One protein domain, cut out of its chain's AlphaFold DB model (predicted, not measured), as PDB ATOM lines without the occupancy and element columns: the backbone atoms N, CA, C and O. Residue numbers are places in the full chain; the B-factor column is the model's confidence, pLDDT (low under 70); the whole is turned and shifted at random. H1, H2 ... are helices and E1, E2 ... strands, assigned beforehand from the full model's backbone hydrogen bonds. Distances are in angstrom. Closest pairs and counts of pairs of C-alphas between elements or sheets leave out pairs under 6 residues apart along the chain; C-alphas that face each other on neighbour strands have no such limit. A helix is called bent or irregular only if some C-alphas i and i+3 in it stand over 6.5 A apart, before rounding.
ATOM      1  N   VAL A 137     -49.032 -57.603 153.217       90.94
ATOM      2  CA  VAL A 137     -48.168 -56.423 153.208       90.94
ATOM      3  C   VAL A 137     -48.967 -55.209 153.646       90.94
ATOM      4  O   VAL A 137     -49.910 -54.785 152.973       90.94
ATOM      5  N   TYR A 138     -48.547 -54.620 154.751       92.75
ATOM      6  CA  TYR A 138     -49.122 -53.419 155.320       92.75
ATOM      7  C   TYR A 138     -48.231 -52.217 155.050       92.75
ATOM      8  O   TYR A 138     -47.012 -52.290 155.164       92.75
ATOM      9  N   LYS A 139     -48.863 -51.089 154.740       91.88
ATOM     10  CA  LYS A 139     -48.243 -49.769 154.792       91.88
ATOM     11  C   LYS A 139     -48.418 -49.225 156.200       91.88
ATOM     12  O   LYS A 139     -49.550 -48.956 156.604       91.88
ATOM     13  N   VAL A 140     -47.309 -49.087 156.911       92.69
ATOM     14  CA  VAL A 140     -47.216 -48.556 158.269       92.69
ATOM     15  C   VAL A 140     -46.673 -47.136 158.172       92.69
ATOM     16  O   VAL A 140     -45.575 -46.926 157.661       92.69
ATOM     17  N   ALA A 141     -47.447 -46.151 158.615       91.25
ATOM     18  CA  ALA A 141     -47.056 -44.749 158.559       91.25
ATOM     19  C   ALA A 141     -46.731 -44.213 159.953       91.25
ATOM     20  O   ALA A 141     -47.571 -44.251 160.851       91.25
ATOM     21  N   PHE A 142     -45.529 -43.671 160.104       87.81
ATOM     22  CA  PHE A 142     -45.053 -42.962 161.290       87.81
ATOM     23  C   PHE A 142     -45.313 -41.449 161.199       87.81
ATOM     24  O   PHE A 142     -45.415 -40.775 162.223       87.81
ATOM     25  N   ASP A 143     -45.502 -40.916 159.985       81.56
ATOM     26  CA  ASP A 143     -45.856 -39.513 159.751       81.56
ATOM     27  C   ASP A 143     -46.963 -39.340 158.685       81.56
ATOM     28  O   ASP A 143     -47.369 -40.279 158.004       81.56
ATOM     29  N   THR A 144     -47.504 -38.125 158.570       69.25
ATOM     30  CA  THR A 144     -48.576 -37.719 157.650       69.25
ATOM     31  C   THR A 144     -48.159 -37.657 156.175       69.25
ATOM     32  O   THR A 144     -49.031 -37.545 155.317       69.25
ATOM     33  N   GLY A 145     -46.862 -37.746 155.862       64.50
ATOM     34  CA  GLY A 145     -46.329 -37.702 154.494       64.50
ATOM     35  C   GLY A 145     -46.012 -39.075 153.887       64.50
ATOM     36  O   GLY A 145     -45.849 -40.070 154.590       64.50
ATOM     37  N   SER A 146     -45.861 -39.128 152.558       60.72
ATOM     38  CA  SER A 146     -45.413 -40.323 151.818       60.72
ATOM     39  C   SER A 146     -44.014 -40.799 152.227       60.72
ATOM     40  O   SER A 146     -43.774 -42.001 152.242       60.72
ATOM     41  N   ALA A 147     -43.130 -39.883 152.627       66.81
ATOM     42  CA  ALA A 147     -41.795 -40.180 153.152       66.81
ATOM     43  C   ALA A 147     -41.813 -40.780 154.578       66.81
ATOM     44  O   ALA A 147     -40.817 -41.308 155.060       66.81
ATOM     45  N   GLY A 148     -42.958 -40.730 155.263       78.81
ATOM     46  CA  GLY A 148     -43.125 -41.197 156.637       78.81
ATOM     47  C   GLY A 148     -43.614 -42.635 156.759       78.81
ATOM     48  O   GLY A 148     -44.258 -42.948 157.758       78.81
ATOM     49  N   CYS A 149     -43.431 -43.484 155.742       87.50
ATOM     50  CA  CYS A 149     -44.031 -44.816 155.732       87.50
ATOM     51  C   CYS A 149     -43.078 -45.938 155.316       87.50
ATOM     52  O   CYS A 149     -42.227 -45.778 154.441       87.50
ATOM     53  N   VAL A 150     -43.303 -47.101 155.923       90.06
ATOM     54  CA  VAL A 150     -42.595 -48.353 155.662       90.06
ATOM     55  C   VAL A 150     -43.616 -49.424 155.314       90.06
ATOM     56  O   VAL A 150     -44.719 -49.465 155.864       90.06
ATOM     57  N   TYR A 151     -43.250 -50.303 154.395       91.56
ATOM     58  CA  TYR A 151     -44.029 -51.476 154.051       91.56
ATOM     59  C   TYR A 151     -43.460 -52.688 154.786       91.56
ATOM     60  O   TYR A 151     -42.267 -52.982 154.688       91.56
ATOM     61  N   ALA A 152     -44.318 -53.385 155.527       92.25
ATOM     62  CA  ALA A 152     -43.954 -54.548 156.327       92.25
ATOM     63  C   ALA A 152     -44.953 -55.684 156.100       92.25
ATOM     64  O   ALA A 152     -46.154 -55.457 155.950       92.25
ATOM     65  N   TYR A 153     -44.454 -56.917 156.080       92.88
ATOM     66  CA  TYR A 153     -45.313 -58.092 156.124       92.88
ATOM     67  C   TYR A 153     -45.722 -58.374 157.570       92.88
ATOM     68  O   TYR A 153     -44.890 -58.281 158.470       92.88
ATOM     69  N   GLY A 154     -46.973 -58.768 157.777       92.44
ATOM     70  CA  GLY A 154     -47.445 -59.279 159.060       92.44
ATOM     71  C   GLY A 154     -48.583 -60.270 158.877       92.44
ATOM     72  O   GLY A 154     -49.286 -60.245 157.867       92.44
ATOM     73  N   GLN A 155     -48.783 -61.139 159.867       92.62
ATOM     74  CA  GLN A 155     -49.949 -62.033 159.937       92.62
ATOM     75  C   GLN A 155     -51.253 -61.273 160.206       92.62
ATOM     76  O   GLN A 155     -52.343 -61.779 159.963       92.62
ATOM     77  N   ASN A 156     -51.128 -60.059 160.731       94.06
ATOM     78  CA  ASN A 156     -52.194 -59.101 160.958       94.06
ATOM     79  C   ASN A 156     -51.571 -57.700 161.080       94.06
ATOM     80  O   ASN A 156     -50.348 -57.533 161.077       94.06
ATOM     81  N   LYS A 157     -52.421 -56.687 161.233       95.31
ATOM     82  CA  LYS A 157     -52.048 -55.276 161.357       95.31
ATOM     83  C   LYS A 157     -51.068 -55.038 162.506       95.31
ATOM     84  O   LYS A 157     -50.089 -54.323 162.325       95.31
ATOM     85  N   ARG A 158     -51.315 -55.652 163.666       95.50
ATOM     86  CA  ARG A 158     -50.486 -55.480 164.866       95.50
ATOM     87  C   ARG A 158     -49.098 -56.087 164.684       95.50
ATOM     88  O   ARG A 158     -48.113 -55.491 165.100       95.50
ATOM     89  N   ASP A 159     -49.023 -57.257 164.064       95.06
ATOM     90  CA  ASP A 159     -47.759 -57.918 163.743       95.06
ATOM     91  C   ASP A 159     -46.915 -57.046 162.799       95.06
ATOM     92  O   ASP A 159     -45.753 -56.761 163.078       95.06
ATOM     93  N   ALA A 160     -47.535 -56.497 161.748       94.19
ATOM     94  CA  ALA A 160     -46.854 -55.580 160.838       94.19
ATOM     95  C   ALA A 160     -46.380 -54.283 161.524       94.19
ATOM     96  O   ALA A 160     -45.285 -53.801 161.232       94.19
ATOM     97  N   GLU A 161     -47.167 -53.731 162.452       95.19
ATOM     98  CA  GLU A 161     -46.776 -52.573 163.272       95.19
ATOM     99  C   GLU A 161     -45.558 -52.878 164.147       95.19
ATOM    100  O   GLU A 161     -44.634 -52.069 164.204       95.19
ATOM    101  N   ILE A 162     -45.527 -54.049 164.792       93.88
ATOM    102  CA  ILE A 162     -44.389 -54.488 165.609       93.88
ATOM    103  C   ILE A 162     -43.141 -54.619 164.737       93.88
ATOM    104  O   ILE A 162     -42.111 -54.039 165.074       93.88
ATOM    105  N   VAL A 163     -43.235 -55.308 163.596       93.00
ATOM    106  CA  VAL A 163     -42.110 -55.474 162.664       93.00
ATOM    107  C   VAL A 163     -41.576 -54.117 162.200       93.00
ATOM    108  O   VAL A 163     -40.373 -53.866 162.288       93.00
ATOM    109  N   ALA A 164     -42.455 -53.219 161.751       92.56
ATOM    110  CA  ALA A 164     -42.060 -51.891 161.292       92.56
ATOM    111  C   ALA A 164     -41.424 -51.058 162.413       92.56
ATOM    112  O   ALA A 164     -40.417 -50.387 162.192       92.56
ATOM    113  N   LYS A 165     -41.970 -51.124 163.631       91.62
ATOM    114  CA  LYS A 165     -41.434 -50.414 164.795       91.62
ATOM    115  C   LYS A 165     -40.063 -50.943 165.207       91.62
ATOM    116  O   LYS A 165     -39.160 -50.150 165.454       91.62
ATOM    117  N   THR A 166     -39.882 -52.260 165.246       89.62
ATOM    118  CA  THR A 166     -38.596 -52.878 165.589       89.62
ATOM    119  C   THR A 166     -37.517 -52.540 164.563       89.62
ATOM    120  O   THR A 166     -36.383 -52.270 164.948       89.62
ATOM    121  N   MET A 167     -37.858 -52.528 163.272       87.81
ATOM    122  CA  MET A 167     -36.880 -52.320 162.200       87.81
ATOM    123  C   MET A 167     -36.598 -50.848 161.898       87.81
ATOM    124  O   MET A 167     -35.479 -50.514 161.521       87.81
ATOM    125  N   CYS A 168     -37.597 -49.973 162.022       85.81
ATOM    126  CA  CYS A 168     -37.508 -48.595 161.534       85.81
ATOM    127  C   CYS A 168     -37.986 -47.548 162.543       85.81
ATOM    128  O   CYS A 168     -37.867 -46.361 162.263       85.81
ATOM    129  N   GLY A 169     -38.497 -47.936 163.716       82.06
ATOM    130  CA  GLY A 169     -39.064 -46.990 164.684       82.06
ATOM    131  C   GLY A 169     -38.073 -45.929 165.172       82.06
ATOM    132  O   GLY A 169     -38.481 -44.813 165.458       82.06
ATOM    133  N   PHE A 170     -36.771 -46.239 165.204       82.94
ATOM    134  CA  PHE A 170     -35.717 -45.282 165.577       82.94
ATOM    135  C   PHE A 170     -35.449 -44.210 164.509       82.94
ATOM    136  O   PHE A 170     -34.837 -43.191 164.812       82.94
ATOM    137  N   ALA A 171     -35.854 -44.452 163.258       81.12
ATOM    138  CA  ALA A 171     -35.640 -43.530 162.147       81.12
ATOM    139  C   ALA A 171     -36.707 -42.425 162.084       81.12
ATOM    140  O   ALA A 171     -36.574 -41.490 161.296       81.12
ATOM    141  N   TYR A 172     -37.757 -42.523 162.902       81.69
ATOM    142  CA  TYR A 172     -38.857 -41.572 162.938       81.69
ATOM    143  C   TYR A 172     -38.928 -40.879 164.298       81.69
ATOM    144  O   TYR A 172     -38.695 -41.484 165.340       81.69
ATOM    145  N   GLU A 173     -39.288 -39.595 164.282       71.62
ATOM    146  CA  GLU A 173     -39.438 -38.776 165.492       71.62
ATOM    147  C   GLU A 173     -40.535 -39.328 166.423       71.62
ATOM    148  O   GLU A 173     -40.413 -39.278 167.645       71.62
ATOM    149  N   ASN A 174     -41.572 -39.943 165.840       66.56
ATOM    150  CA  ASN A 174     -42.589 -40.702 166.558       66.56
ATOM    151  C   ASN A 174     -42.267 -42.200 166.487       66.56
ATOM    152  O   ASN A 174     -42.338 -42.798 165.415       66.56
ATOM    153  N   ALA A 175     -41.993 -42.827 167.633       68.56
ATOM    154  CA  ALA A 175     -41.748 -44.271 167.706       68.56
ATOM    155  C   ALA A 175     -43.016 -45.122 167.476       68.56
ATOM    156  O   ALA A 175     -42.916 -46.334 167.268       68.56
ATOM    157  N   GLU A 176     -44.207 -44.516 167.539       83.50
ATOM    158  CA  GLU A 176     -45.486 -45.204 167.348       83.50
ATOM    159  C   GLU A 176     -46.074 -44.941 165.951       83.50
ATOM    160  O   GLU A 176     -46.151 -43.782 165.527       83.50
ATOM    161  N   PRO A 177     -46.557 -45.982 165.250       87.88
ATOM    162  CA  PRO A 177     -47.307 -45.816 164.010       87.88
ATOM    163  C   PRO A 177     -48.585 -44.988 164.205       87.88
ATOM    164  O   PRO A 177     -49.381 -45.243 165.108       87.88
ATOM    165  N   ARG A 178     -48.833 -44.029 163.307       88.44
ATOM    166  CA  ARG A 178     -50.075 -43.238 163.264       88.44
ATOM    167  C   ARG A 178     -51.223 -44.019 162.639       88.44
ATOM    168  O   ARG A 178     -52.356 -43.951 163.111       88.44
ATOM    169  N   TRP A 179     -50.949 -44.725 161.547       90.56
ATOM    170  CA  TRP A 179     -51.927 -45.577 160.882       90.56
ATOM    171  C   TRP A 179     -51.246 -46.712 160.127       90.56
ATOM    172  O   TRP A 179     -50.114 -46.587 159.659       90.56
ATOM    173  N   THR A 180     -51.992 -47.801 159.959       92.12
ATOM    174  CA  THR A 180     -51.527 -48.999 159.266       92.12
ATOM    175  C   THR A 180     -52.648 -49.552 158.407       92.12
ATOM    176  O   THR A 180     -53.738 -49.822 158.917       92.12
ATOM    177  N   ASN A 181     -52.382 -49.718 157.113       91.56
ATOM    178  CA  ASN A 181     -53.363 -50.191 156.138       91.56
ATOM    179  C   ASN A 181     -52.795 -51.341 155.315       91.56
ATOM    180  O   ASN A 181     -51.685 -51.240 154.794       91.56
ATOM    181  N   LEU A 182     -53.583 -52.402 155.146       90.69
ATOM    182  CA  LEU A 182     -53.248 -53.496 154.241       90.69
ATOM    183  C   LEU A 182     -53.183 -52.960 152.801       90.69
ATOM    184  O   LEU A 182     -54.045 -52.182 152.382       90.69
ATOM    185  N   GLN A 183     -52.135 -53.325 152.070       87.69
ATOM    186  CA  GLN A 183     -51.887 -52.893 150.689       87.69
ATOM    187  C   GLN A 183     -51.955 -54.048 149.703       87.69
ATOM    188  O   GLN A 183     -52.444 -53.884 148.593       87.69
ATOM    189  N   SER A 184     -51.460 -55.215 150.100       86.06
ATOM    190  CA  SER A 184     -51.456 -56.406 149.261       86.06
ATOM    191  C   SER A 184     -51.523 -57.639 150.138       86.06
ATOM    192  O   SER A 184     -50.953 -57.663 151.225       86.06
ATOM    193  N   LEU A 185     -52.187 -58.688 149.663       83.62
ATOM    194  CA  LEU A 185     -52.252 -59.950 150.394       83.62
ATOM    195  C   LEU A 185     -50.958 -60.761 150.287       83.62
ATOM    196  O   LEU A 185     -50.707 -61.587 151.159       83.62
ATOM    197  N   ARG A 186     -50.185 -60.639 149.196       64.44
ATOM    198  CA  ARG A 186     -49.302 -61.755 148.789       64.44
ATOM    199  C   ARG A 186     -47.988 -61.413 148.120       64.44
ATOM    200  O   ARG A 186     -47.357 -62.314 147.580       64.44
ATOM    201  N   ASP A 187     -47.527 -60.176 148.198       66.88
ATOM    202  CA  ASP A 187     -46.308 -59.824 147.480       66.88
ATOM    203  C   ASP A 187     -45.203 -59.309 148.404       66.88
ATOM    204  O   ASP A 187     -44.882 -58.124 148.443       66.88
ATOM    205  N   VAL A 188     -44.604 -60.230 149.167       69.06
ATOM    206  CA  VAL A 188     -43.398 -59.934 149.960       69.06
ATOM    207  C   VAL A 188     -42.264 -59.454 149.046       69.06
ATOM    208  O   VAL A 188     -41.516 -58.561 149.429       69.06
ATOM    209  N   SER A 189     -42.180 -59.960 147.810       73.12
ATOM    210  CA  SER A 189     -41.226 -59.476 146.803       73.12
ATOM    211  C   SER A 189     -41.446 -58.009 146.415       73.12
ATOM    212  O   SER A 189     -40.473 -57.299 146.160       73.12
ATOM    213  N   THR A 190     -42.683 -57.503 146.445       71.19
ATOM    214  CA  THR A 190     -42.939 -56.068 146.251       71.19
ATOM    215  C   THR A 190     -42.529 -55.218 147.436       71.19
ATOM    216  O   THR A 190     -42.345 -54.024 147.240       71.19
ATOM    217  N   ILE A 191     -42.327 -55.774 148.639       82.50
ATOM    218  CA  ILE A 191     -41.909 -54.972 149.801       82.50
ATOM    219  C   ILE A 191     -40.603 -54.252 149.498       82.50
ATOM    220  O   ILE A 191     -40.501 -53.057 149.752       82.50
ATOM    221  N   THR A 192     -39.632 -54.944 148.901       81.69
ATOM    222  CA  THR A 192     -38.350 -54.335 148.533       81.69
ATOM    223  C   THR A 192     -38.544 -53.185 147.549       81.69
ATOM    224  O   THR A 192     -37.968 -52.120 147.740       81.69
ATOM    225  N   GLN A 193     -39.396 -53.356 146.536       82.19
ATOM    226  CA  GLN A 193     -39.680 -52.307 145.551       82.19
ATOM    227  C   GLN A 193     -40.457 -51.128 146.156       82.19
ATOM    228  O   GLN A 193     -40.179 -49.973 145.843       82.19
ATOM    229  N   LEU A 194     -41.429 -51.403 147.025       81.75
ATOM    230  CA  LEU A 194     -42.239 -50.389 147.698       81.75
ATOM    231  C   LEU A 194     -41.397 -49.583 148.690       81.75
ATOM    232  O   LEU A 194     -41.477 -48.358 148.696       81.75
ATOM    233  N   ASN A 195     -40.542 -50.252 149.464       84.75
ATOM    234  CA  ASN A 195     -39.611 -49.593 150.372       84.75
ATOM    235  C   ASN A 195     -38.513 -48.832 149.619       84.75
ATOM    236  O   ASN A 195     -38.130 -47.764 150.083       84.75
ATOM    237  N   ALA A 196     -38.055 -49.308 148.455       85.06
ATOM    238  CA  ALA A 196     -37.136 -48.545 147.605       85.06
ATOM    239  C   ALA A 196     -37.760 -47.211 147.168       85.06
ATOM    240  O   ALA A 196     -37.151 -46.168 147.354       85.06
ATOM    241  N   ARG A 197     -39.025 -47.216 146.725       83.38
ATOM    242  CA  ARG A 197     -39.750 -45.973 146.399       83.38
ATOM    243  C   ARG A 197     -39.910 -45.044 147.602       83.38
ATOM    244  O   ARG A 197     -39.820 -43.831 147.447       83.38
TER     245      ARG A 197
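AT A GLANCE: This is residues 137 to 197 of the 247 residues of an uncharacterized protein of Candidatus Pacearchaeota archaeon (UniProt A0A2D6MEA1). A small, strongly twisted sheet of three strands is covered by a helix on each face, H1 slantwise to the strands and H2 along them, in three layers. The printed part has 61 residues, with E1, E2, H1, E3, H2 along the chain; the antiparallel sheet runs E2, E1, E3. The class is mixed, helices and strands; the whole is compact, radius of gyration of the C-alphas 10.3 A, spans 30 by 23 by 17 A.

HOW THE PARTS SIT: Inner strand E1, residues 137 to 141, forms a hairpin with E2, residues 149 to 154; N 140 and O 150 are within hydrogen-bond range, 2.8 A. E3, residues 179 to 184, is its other neighbour, with N 139 and O 181 at 2.8 A. H1, residues 157 to 171, has a height over the sheet of 7.8 A; its closest C-alphas to E2 are Ala 160 and Gly 154, 4.1 A. E2, H1 and E3 form a split strand-helix-strand unit, E1 between its strands, with a right-handed crossover. H2, residues 188 to 197, height 8.8 A, is on the opposite face, apart from H1. O i to N i+4 pairs are within range in 9 of 11 in H1, 4 of 6 in H2.

IN THESE COORDINATES: E1 begins at C-alpha 137 (-48.168, -56.423, 153.208); H2 ends at C-alpha 197 (-39.750, -45.973, 146.399). H1 is 20.2 A long and irregular, C-alphas 167 and 170 being 7.9 A apart.

THE WHOLE: The farthest C-alphas, of Glu 173 and Arg 186, are 30.1 A apart. The printed part has no cut and no long link. The pLDDT is under 70 at residues 144 to 147, 174 to 175 and 186 to 188.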